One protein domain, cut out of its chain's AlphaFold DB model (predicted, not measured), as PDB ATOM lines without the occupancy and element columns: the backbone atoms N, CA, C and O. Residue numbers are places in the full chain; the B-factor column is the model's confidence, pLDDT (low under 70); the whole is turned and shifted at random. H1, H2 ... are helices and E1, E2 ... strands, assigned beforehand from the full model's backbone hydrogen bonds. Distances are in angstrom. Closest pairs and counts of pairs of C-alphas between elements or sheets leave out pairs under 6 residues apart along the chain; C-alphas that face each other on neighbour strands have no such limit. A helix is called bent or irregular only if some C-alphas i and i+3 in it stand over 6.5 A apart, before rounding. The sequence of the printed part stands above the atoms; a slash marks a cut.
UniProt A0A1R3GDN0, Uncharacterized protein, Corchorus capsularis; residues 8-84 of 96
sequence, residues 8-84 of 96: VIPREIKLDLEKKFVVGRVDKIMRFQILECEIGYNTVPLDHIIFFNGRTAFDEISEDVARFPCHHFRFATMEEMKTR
ATOM      1  N   VAL A   8     309.662 448.451 434.368       88.75
ATOM      2  CA  VAL A   8     310.949 448.224 433.697       88.75
ATOM      3  C   VAL A   8     311.834 449.456 433.852       88.75
ATOM      4  O   VAL A   8     311.419 450.576 433.548       88.75
ATOM      5  N   ILE A   9     313.067 449.236 434.317       89.88
ATOM      6  CA  ILE A   9     314.121 450.253 434.359       89.88
ATOM      7  C   ILE A   9     315.036 450.045 433.137       89.88
ATOM      8  O   ILE A   9     315.690 449.001 433.047       89.88
ATOM      9  N   PRO A  10     315.110 451.011 432.208       88.19
ATOM     10  CA  PRO A  10     316.019 450.965 431.064       88.19
ATOM     11  C   PRO A  10     317.483 450.945 431.506       88.19
ATOM     12  O   PRO A  10     317.842 451.512 432.543       88.19
ATOM     13  N   ARG A  11     318.354 450.317 430.709       88.94
ATOM     14  CA  ARG A  11     319.779 450.155 431.053       88.94
ATOM     15  C   ARG A  11     320.482 451.497 431.246       88.94
ATOM     16  O   ARG A  11     321.333 451.613 432.120       88.94
ATOM     17  N   GLU A  12     320.092 452.494 430.464       90.00
ATOM     18  CA  GLU A  12     320.701 453.824 430.385       90.00
ATOM     19  C   GLU A  12     320.569 454.604 431.694       90.00
ATOM     20  O   GLU A  12     321.406 455.443 432.001       90.00
ATOM     21  N   ILE A  13     319.525 454.314 432.471       88.19
ATOM     22  CA  ILE A  13     319.191 455.018 433.717       88.19
ATOM     23  C   ILE A  13     319.167 454.079 434.926       88.19
ATOM     24  O   ILE A  13     318.764 454.476 436.021       88.19
ATOM     25  N   LYS A  14     319.599 452.825 434.736       88.50
ATOM     26  CA  LYS A  14     319.534 451.776 435.754       88.50
ATOM     27  C   LYS A  14     320.250 452.183 437.034       88.50
ATOM     28  O   LYS A  14     319.648 452.124 438.097       88.50
ATOM     29  N   LEU A  15     321.496 452.643 436.933       86.75
ATOM     30  CA  LEU A  15     322.316 452.987 438.102       86.75
ATOM     31  C   LEU A  15     321.717 454.118 438.955       86.75
ATOM     32  O   LEU A  15     321.903 454.127 440.175       86.75
ATOM     33  N   ASP A  16     321.000 455.050 438.326       85.25
ATOM     34  CA  ASP A  16     320.386 456.195 439.002       85.25
ATOM     35  C   ASP A  16     319.051 455.829 439.657       85.25
ATOM     36  O   ASP A  16     318.722 456.328 440.736       85.25
ATOM     37  N   LEU A  17     318.276 454.957 439.009       84.69
ATOM     38  CA  LEU A  17     316.946 454.565 439.469       84.69
ATOM     39  C   LEU A  17     316.958 453.373 440.415       84.69
ATOM     40  O   LEU A  17     316.173 453.366 441.351       84.69
ATOM     41  N   GLU A  18     317.846 452.398 440.235       84.56
ATOM     42  CA  GLU A  18     317.908 451.185 441.066       84.56
ATOM     43  C   GLU A  18     318.133 451.528 442.544       84.56
ATOM     44  O   GLU A  18     317.492 450.955 443.418       84.56
ATOM     45  N   LYS A  19     318.927 452.568 442.830       84.62
ATOM     46  CA  LYS A  19     319.136 453.095 444.192       84.62
ATOM     47  C   LYS A  19     317.871 453.683 444.829       84.62
ATOM     48  O   LYS A  19     317.831 453.873 446.042       84.62
ATOM     49  N   LYS A  20     316.857 454.009 444.026       84.31
ATOM     50  CA  LYS A  20     315.558 454.523 444.477       84.31
ATOM     51  C   LYS A  20     314.527 453.418 444.695       84.31
ATOM     52  O   LYS A  20     313.417 453.740 445.090       84.31
ATOM     53  N   PHE A  21     314.855 452.147 444.471       85.69
ATOM     54  CA  PHE A  21     313.959 451.038 444.789       85.69
ATOM     55  C   PHE A  21     314.445 450.327 446.048       85.69
ATOM     56  O   PHE A  21     315.551 449.796 446.094       85.69
ATOM     57  N   VAL A  22     313.598 450.314 447.076       88.06
ATOM     58  CA  VAL A  22     313.845 449.604 448.334       88.06
ATOM     59  C   VAL A  22     312.684 448.649 448.562       88.06
ATOM     60  O   VAL A  22     311.526 449.066 448.579       88.06
ATOM     61  N   VAL A  23     312.982 447.356 448.709       87.88
ATOM     62  CA  VAL A  23     311.954 446.331 448.938       87.88
ATOM     63  C   VAL A  23     311.185 446.649 450.221       87.88
ATOM     64  O   VAL A  23     311.787 446.909 451.259       87.88
ATOM     65  N   GLY A  24     309.853 446.625 450.140       87.81
ATOM     66  CA  GLY A  24     308.960 446.903 451.270       87.81
ATOM     67  C   GLY A  24     308.659 448.384 451.513       87.81
ATOM     68  O   GLY A  24     307.785 448.682 452.325       87.81
ATOM     69  N   ARG A  25     309.315 449.311 450.803       91.50
ATOM     70  CA  ARG A  25     308.939 450.728 450.832       91.50
ATOM     71  C   ARG A  25     307.730 450.984 449.936       91.50
ATOM     72  O   ARG A  25     307.611 450.406 448.856       91.50
ATOM     73  N   VAL A  26     306.854 451.880 450.380       93.25
ATOM     74  CA  VAL A  26     305.728 452.366 449.584       93.25
ATOM     75  C   VAL A  26     306.049 453.760 449.063       93.25
ATOM     76  O   VAL A  26     306.226 454.697 449.835       93.25
ATOM     77  N   ASP A  27     306.083 453.889 447.740       93.75
ATOM     78  CA  ASP A  27     306.359 455.142 447.044       93.75
ATOM     79  C   ASP A  27     305.166 455.524 446.154       93.75
ATOM     80  O   ASP A  27     304.588 454.690 445.449       93.75
ATOM     81  N   LYS A  28     304.813 456.812 446.124       94.19
ATOM     82  CA  LYS A  28     303.969 457.388 445.078       94.19
ATOM     83  C   LYS A  28     304.833 457.640 443.848       94.19
ATOM     84  O   LYS A  28     305.663 458.547 443.829       94.19
ATOM     85  N   ILE A  29     304.601 456.857 442.801       93.75
ATOM     86  CA  ILE A  29     305.361 456.940 441.552       93.75
ATOM     87  C   ILE A  29     304.613 457.812 440.542       93.75
ATOM     88  O   ILE A  29     303.413 457.644 440.320       93.75
ATOM     89  N   MET A  30     305.311 458.756 439.910       95.00
ATOM     90  CA  MET A  30     304.736 459.710 438.955       95.00
ATOM     91  C   MET A  30     305.652 459.910 437.741       95.00
ATOM     92  O   MET A  30     306.848 459.635 437.802       95.00
ATOM     93  N   ARG A  31     305.108 460.467 436.647       94.19
ATOM     94  CA  ARG A  31     305.868 460.853 435.434       94.19
ATOM     95  C   ARG A  31     306.603 459.676 434.764       94.19
ATOM     96  O   ARG A  31     307.737 459.806 434.303       94.19
ATOM     97  N   PHE A  32     305.949 458.522 434.720       94.19
ATOM     98  CA  PHE A  32     306.389 457.339 433.980       94.19
ATOM     99  C   PHE A  32     305.652 457.224 432.637       94.19
ATOM    100  O   PHE A  32     304.706 457.969 432.374       94.19
ATOM    101  N   GLN A  33     306.098 456.305 431.785       94.12
ATOM    102  CA  GLN A  33     305.414 455.943 430.543       94.12
ATOM    103  C   GLN A  33     304.710 454.596 430.703       94.12
ATOM    104  O   GLN A  33     305.130 453.769 431.509       94.12
ATOM    105  N   ILE A  34     303.642 454.385 429.939       91.88
ATOM    106  CA  ILE A  34     302.973 453.089 429.815       91.88
ATOM    107  C   ILE A  34     303.270 452.583 428.410       91.88
ATOM    108  O   ILE A  34     303.067 453.324 427.449       91.88
ATOM    109  N   LEU A  35     303.774 451.357 428.305       88.81
ATOM    110  CA  LEU A  35     304.046 450.695 427.032       88.81
ATOM    111  C   LEU A  35     303.209 449.421 426.932       88.81
ATOM    112  O   LEU A  35     302.900 448.805 427.956       88.81
ATOM    113  N   GLU A  36     302.867 449.031 425.705       85.69
ATOM    114  CA  GLU A  36     302.317 447.703 425.446       85.69
ATOM    115  C   GLU A  36     303.343 446.643 425.838       85.69
ATOM    116  O   GLU A  36     304.551 446.789 425.623       85.69
ATOM    117  N   CYS A  37     302.856 445.578 426.457       76.12
ATOM    118  CA  CYS A  37     303.703 444.472 426.829       76.12
ATOM    119  C   CYS A  37     303.962 443.590 425.604       76.12
ATOM    120  O   CYS A  37     303.182 442.690 425.299       76.12
ATOM    121  N   GLU A  38     305.076 443.822 424.909       68.19
ATOM    122  CA  GLU A  38     305.520 442.905 423.861       68.19
ATOM    123  C   GLU A  38     305.841 441.525 424.467       68.19
ATOM    124  O   GLU A  38     306.389 441.399 425.565       68.19
ATOM    125  N   ILE A  39     305.410 440.479 423.761       55.19
ATOM    126  CA  ILE A  39     305.334 439.086 424.213       55.19
ATOM    127  C   ILE A  39     306.705 438.624 424.750       55.19
ATOM    128  O   ILE A  39     307.676 438.538 424.002       55.19
ATOM    129  N   GLY A  40     306.791 438.319 426.050       61.41
ATOM    130  CA  GLY A  40     308.056 438.016 426.727       61.41
ATOM    131  C   GLY A  40     307.898 437.453 428.144       61.41
ATOM    132  O   GLY A  40     306.797 437.093 428.567       61.41
ATOM    133  N   TYR A  41     309.021 437.345 428.871       56.47
ATOM    134  CA  TYR A  41     309.083 436.752 430.212       56.47
ATOM    135  C   TYR A  41     308.499 437.675 431.292       56.47
ATOM    136  O   TYR A  41     309.235 438.301 432.057       56.47
ATOM    137  N   ASN A  42     307.175 437.787 431.357       64.62
ATOM    138  CA  ASN A  42     306.517 438.647 432.338       64.62
ATOM    139  C   ASN A  42     306.328 437.937 433.671       64.62
ATOM    140  O   ASN A  42     305.876 436.794 433.729       64.62
ATOM    141  N   THR A  43     306.625 438.635 434.762       64.94
ATOM    142  CA  THR A  43     306.379 438.127 436.119       64.94
ATOM    143  C   THR A  43     304.888 438.181 436.467       64.94
ATOM    144  O   THR A  43     304.402 437.384 437.269       64.94
ATOM    145  N   VAL A  44     304.139 439.082 435.820       69.94
ATOM    146  CA  VAL A  44     302.689 439.251 435.977       69.94
ATOM    147  C   VAL A  44     302.039 439.270 434.585       69.94
ATOM    148  O   VAL A  44     302.525 439.992 433.719       69.94
ATOM    149  N   PRO A  45     300.963 438.499 434.332       68.50
ATOM    150  CA  PRO A  45     300.258 438.545 433.051       68.50
ATOM    151  C   PRO A  45     299.546 439.895 432.903       68.50
ATOM    152  O   PRO A  45     298.568 440.153 433.604       68.50
ATOM    153  N   LEU A  46     300.069 440.766 432.041       73.00
ATOM    154  CA  LEU A  46     299.581 442.128 431.833       73.00
ATOM    155  C   LEU A  46     299.720 442.516 430.364       73.00
ATOM    156  O   LEU A  46     300.707 442.163 429.726       73.00
ATOM    157  N   ASP A  47     298.770 443.313 429.879       80.19
ATOM    158  CA  ASP A  47     298.816 443.891 428.530       80.19
ATOM    159  C   ASP A  47     299.743 445.116 428.459       80.19
ATOM    160  O   ASP A  47     300.161 445.528 427.381       80.19
ATOM    161  N   HIS A  48     300.069 445.707 429.615       85.56
ATOM    162  CA  HIS A  48     300.838 446.942 429.716       85.56
ATOM    163  C   HIS A  48     301.881 446.870 430.831       85.56
ATOM    164  O   HIS A  48     301.653 446.271 431.886       85.56
ATOM    165  N   ILE A  49     302.997 447.562 430.618       88.06
ATOM    166  CA  ILE A  49     304.068 447.735 431.601       88.06
ATOM    167  C   ILE A  49     304.305 449.216 431.895       88.06
ATOM    168  O   ILE A  49     304.069 450.089 431.057       88.06
ATOM    169  N   ILE A  50     304.819 449.498 433.090       91.56
ATOM    170  CA  ILE A  50     305.346 450.818 433.438       91.56
ATOM    171  C   ILE A  50     306.797 450.896 432.961       91.56
ATOM    172  O   ILE A  50     307.632 450.086 433.351       91.56
ATOM    173  N   PHE A  51     307.118 451.902 432.158       91.94
ATOM    174  CA  PHE A  51     308.475 452.186 431.711       91.94
ATOM    175  C   PHE A  51     309.004 453.428 432.430       91.94
ATOM    176  O   PHE A  51     308.492 454.545 432.262       91.94
ATOM    177  N   PHE A  52     310.015 453.227 433.274       92.88
ATOM    178  CA  PHE A  52     310.642 454.315 434.017       92.88
ATOM    179  C   PHE A  52     311.587 455.104 433.114       92.88
ATOM    180  O   PHE A  52     312.243 454.557 432.234       92.88
ATOM    181  N   ASN A  53     311.665 456.413 433.333       90.19
ATOM    182  CA  ASN A  53     312.539 457.307 432.582       90.19
ATOM    183  C   ASN A  53     313.206 458.324 433.524       90.19
ATOM    184  O   ASN A  53     312.857 458.421 434.700       90.19
ATOM    185  N   GLY A  54     314.146 459.123 433.011       87.94
ATOM    186  CA  GLY A  54     314.880 460.108 433.821       87.94
ATOM    187  C   GLY A  54     314.015 461.197 434.478       87.94
ATOM    188  O   GLY A  54     314.502 461.928 435.335       87.94
ATOM    189  N   ARG A  55     312.733 461.320 434.105       89.44
ATOM    190  CA  ARG A  55     311.767 462.251 434.713       89.44
ATOM    191  C   ARG A  55     310.835 461.585 435.721       89.44
ATOM    192  O   ARG A  55     310.047 462.298 436.345       89.44
ATOM    193  N   THR A  56     310.904 460.261 435.876       92.62
ATOM    194  CA  THR A  56     310.102 459.531 436.857       92.62
ATOM    195  C   THR A  56     310.435 460.021 438.264       92.62
ATOM    196  O   THR A  56     311.599 460.095 438.665       92.62
ATOM    197  N   ALA A  57     309.387 460.378 439.000       91.81
ATOM    198  CA  ALA A  57     309.462 460.886 440.361       91.81
ATOM    199  C   ALA A  57     308.918 459.848 441.348       91.81
ATOM    200  O   ALA A  57     307.986 459.109 441.019       91.81
ATOM    201  N   PHE A  58     309.513 459.825 442.538       92.69
ATOM    202  CA  PHE A  58     309.193 458.918 443.634       92.69
ATOM    203  C   PHE A  58     309.060 459.761 444.894       92.69
ATOM    204  O   PHE A  58     310.038 460.399 445.288       92.69
ATOM    205  N   ASP A  59     307.877 459.747 445.494       94.62
ATOM    206  CA  ASP A  59     307.636 460.370 446.792       94.62
ATOM    207  C   ASP A  59     307.317 459.266 447.802       94.62
ATOM    208  O   ASP A  59     306.312 458.567 447.659       94.62
ATOM    209  N   GLU A  60     308.174 459.096 448.807       94.62
ATOM    210  CA  GLU A  60     307.981 458.082 449.844       94.62
ATOM    211  C   GLU A  60     306.729 458.376 450.678       94.62
ATOM    212  O   GLU A  60     306.477 459.511 451.087       94.62
ATOM    213  N   ILE A  61     305.947 457.330 450.946       94.88
ATOM    214  CA  ILE A  61     304.812 457.361 451.863       94.88
ATOM    215  C   ILE A  61     305.246 456.655 453.148       94.88
ATOM    216  O   ILE A  61     305.361 455.433 453.176       94.88
ATOM    217  N   SER A  62     305.471 457.424 454.212       93.88
ATOM    218  CA  SER A  62     305.888 456.906 455.525       93.88
ATOM    219  C   SER A  62     304.728 456.716 456.510       93.88
ATOM    220  O   SER A  62     304.867 456.001 457.502       93.88
ATOM    221  N   GLU A  63     303.572 457.323 456.238       94.94
ATOM    222  CA  GLU A  63     302.380 457.252 457.085       94.94
ATOM    223  C   GLU A  63     301.366 456.237 456.547       94.94
ATOM    224  O   GLU A  63     301.151 456.134 455.339       94.94
ATOM    225  N   ASP A  64     300.709 455.505 457.456       92.12
ATOM    226  CA  ASP A  64     299.609 454.580 457.131       92.12
ATOM    227  C   ASP A  64     299.983 453.518 456.069       92.12
ATOM    228  O   ASP A  64     299.159 453.039 455.292       92.12
ATOM    229  N   VAL A  65     301.260 453.122 456.032       91.88
ATOM    230  CA  VAL A  65     301.812 452.152 455.066       91.88
ATOM    231  C   VAL A  65     301.099 450.796 455.152       91.88
ATOM    232  O   VAL A  65     300.922 450.114 454.145       91.88
ATOM    233  N   ALA A  66     300.620 450.437 456.346       89.75
ATOM    234  CA  ALA A  66     299.918 449.184 456.617       89.75
ATOM    235  C   ALA A  66     298.611 449.010 455.821       89.75
ATOM    236  O   ALA A  66     298.126 447.887 455.688       89.75
ATOM    237  N   ARG A  67     298.042 450.089 455.267       91.00
ATOM    238  CA  ARG A  67     296.858 450.002 454.399       91.00
ATOM    239  C   ARG A  67     297.151 449.389 453.029       91.00
ATOM    240  O   ARG A  67     296.221 448.997 452.327       91.00
ATOM    241  N   PHE A  68     298.417 449.364 452.610       88.94
ATOM    242  CA  PHE A  68     298.822 448.823 451.318       88.94
ATOM    243  C   PHE A  68     299.157 447.330 451.450       88.94
ATOM    244  O   PHE A  68     299.830 446.927 452.398       88.94
ATOM    245  N   PRO A  69     298.716 446.479 450.507       86.12
ATOM    246  CA  PRO A  69     299.036 445.059 450.547       86.12
ATOM    247  C   PRO A  69     300.535 444.832 450.306       86.12
ATOM    248  O   PRO A  69     301.070 445.235 449.275       86.12
ATOM    249  N   CYS A  70     301.203 444.136 451.229       80.19
ATOM    250  CA  CYS A  70     302.645 443.873 451.135       80.19
ATOM    251  C   CYS A  70     303.010 442.766 450.136       80.19
ATOM    252  O   CYS A  70     304.152 442.681 449.697       80.19
ATOM    253  N   HIS A  71     302.058 441.891 449.807       79.62
ATOM    254  CA  HIS A  71     302.291 440.746 448.938       79.62
ATOM    255  C   HIS A  71     301.154 440.592 447.938       79.62
ATOM    256  O   HIS A  71     299.982 440.802 448.257       79.62
ATOM    257  N   HIS A  72     301.513 440.163 446.733       75.62
ATOM    258  CA  HIS A  72     300.576 439.765 445.696       75.62
ATOM    259  C   HIS A  72     300.873 438.324 445.299       75.62
ATOM    260  O   HIS A  72     302.014 437.980 444.998       75.62
ATOM    261  N   PHE A  73     299.837 437.487 445.311       74.38
ATOM    262  CA  PHE A  73     299.926 436.098 444.885       74.38
ATOM    263  C   PHE A  73     298.898 435.834 443.790       74.38
ATOM    264  O   PHE A  73     297.709 436.128 443.945       74.38
ATOM    265  N   ARG A  74     299.352 435.224 442.693       74.75
ATOM    266  CA  ARG A  74     298.484 434.601 441.694       74.75
ATOM    267  C   ARG A  74     298.710 433.100 441.737       74.75
ATOM    268  O   ARG A  74     299.711 432.603 441.228       74.75
ATOM    269  N   PHE A  75     297.774 432.390 442.354       78.06
ATOM    270  CA  PHE A  75     297.764 430.935 442.308       78.06
ATOM    271  C   PHE A  75     297.494 430.480 440.879       78.06
ATOM    272  O   PHE A  75     296.668 431.077 440.189       78.06
ATOM    273  N   ALA A  76     298.204 429.443 440.451       74.62
ATOM    274  CA  ALA A  76     297.954 428.805 439.173       74.62
ATOM    275  C   ALA A  76     297.313 427.443 439.380       74.62
ATOM    276  O   ALA A  76     297.694 426.694 440.282       74.62
ATOM    277  N   THR A  77     296.347 427.125 438.533       80.75
ATOM    278  CA  THR A  77     295.719 425.811 438.503       80.75
ATOM    279  C   THR A  77     296.655 424.775 437.881       80.75
ATOM    280  O   THR A  77     297.598 425.099 437.155       80.75
ATOM    281  N   MET A  78     296.371 423.495 438.128       80.19
ATOM    282  CA  MET A  78     297.080 422.389 437.475       80.19
ATOM    283  C   MET A  78     297.004 422.467 435.945       80.19
ATOM    284  O   MET A  78     297.947 422.070 435.269       80.19
ATOM    285  N   GLU A  79     295.900 422.970 435.397       80.00
ATOM    286  CA  GLU A  79     295.722 423.146 433.953       80.00
ATOM    287  C   GLU A  79     296.590 424.285 433.421       80.00
ATOM    288  O   GLU A  79     297.343 424.074 432.472       80.00
ATOM    289  N   GLU A  80     296.589 425.442 434.094       74.44
ATOM    290  CA  GLU A  80     297.476 426.559 433.753       74.44
ATOM    291  C   GLU A  80     298.949 426.139 433.810       74.44
ATOM    292  O   GLU A  80     299.743 426.553 432.968       74.44
ATOM    293  N   MET A  81     299.325 425.291 434.774       73.56
ATOM    294  CA  MET A  81     300.680 424.746 434.865       73.56
ATOM    295  C   MET A  81     301.026 423.798 433.713       73.56
ATOM    296  O   MET A  81     302.156 423.825 433.237       73.56
ATOM    297  N   LYS A  82     300.073 423.000 433.222       74.94
ATOM    298  CA  LYS A  82     300.287 422.089 432.084       74.94
ATOM    299  C   LYS A  82     300.431 422.833 430.756       74.94
ATOM    300  O   LYS A  82     301.212 422.409 429.914       74.94
ATOM    301  N   THR A  83     299.727 423.950 430.572       68.69
ATOM    302  CA  THR A  83     299.771 424.753 429.333       68.69
ATOM    303  C   THR A  83     300.863 425.833 429.329       68.69
ATOM    304  O   THR A  83     301.007 426.566 428.352       68.69
ATOM    305  N   ARG A  84     301.629 425.974 430.422       61.56
ATOM    306  CA  ARG A  84     302.615 427.058 430.627       61.56
ATOM    307  C   ARG A  84     303.790 427.044 429.651       61.56
ATOM    308  O   ARG A  84     304.313 428.113 429.351       61.56
TER     309      ARG A  84
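Overview. This is residues 8 to 84 of the 96 residues of an uncharacterized protein of Corchorus capsularis (UniProt A0A1R3GDN0). There is little regular structure: two short two-stranded ribbons, E1 with E4 and E2 with E3, form an L, with H1 off to one side. A long unnamed stretch leads away to H2, where residues 77 to 83 stick out. The printed part has 77 residues, 29 in named elements, ordered H1 E1 E2 E3 E4 H2; the class is mixed, both sheets antiparallel. It is loose, radius of gyration of the C-alphas 15.5 A, spanning 41 by 33 by 19 A.

Arrangement. Start at H1, residues 11 to 18, irregular: C-alphas 12 and 15 are 7.9 A apart, and 2 of 4 O i to N i+4 pairs are within hydrogen-bond range. E1, residues 27 to 30, runs on into E2, residues 33 to 36, at 81 degrees. E2 and E3, residues 48 to 51, form an antiparallel hairpin; find N 33 and O 51 within hydrogen-bond range at 3.0 A. E4, residues 57 to 60, is antiparallel to E1, with N 28 and O 59 at 2.8 A. H2, residues 78 to 82, has every such helix pair within range and is apart from H1.

Along the chain. Find C-alpha 11 at (319.779, 450.155, 431.053); H1 runs 10.2 A. E2 spans 10.2 A, E4 10.0 A. H2 ends at C-alpha 82, (300.287, 422.089, 432.084).

Size, cuts and confidence. The farthest C-alphas, Glu 63 and Lys 82, are 43.2 A apart. The printed part has no cut; links E2 to E3 and E4 to H2 are long. Look for pLDDT under 70 at residues 38 to 45 and 83 to 84.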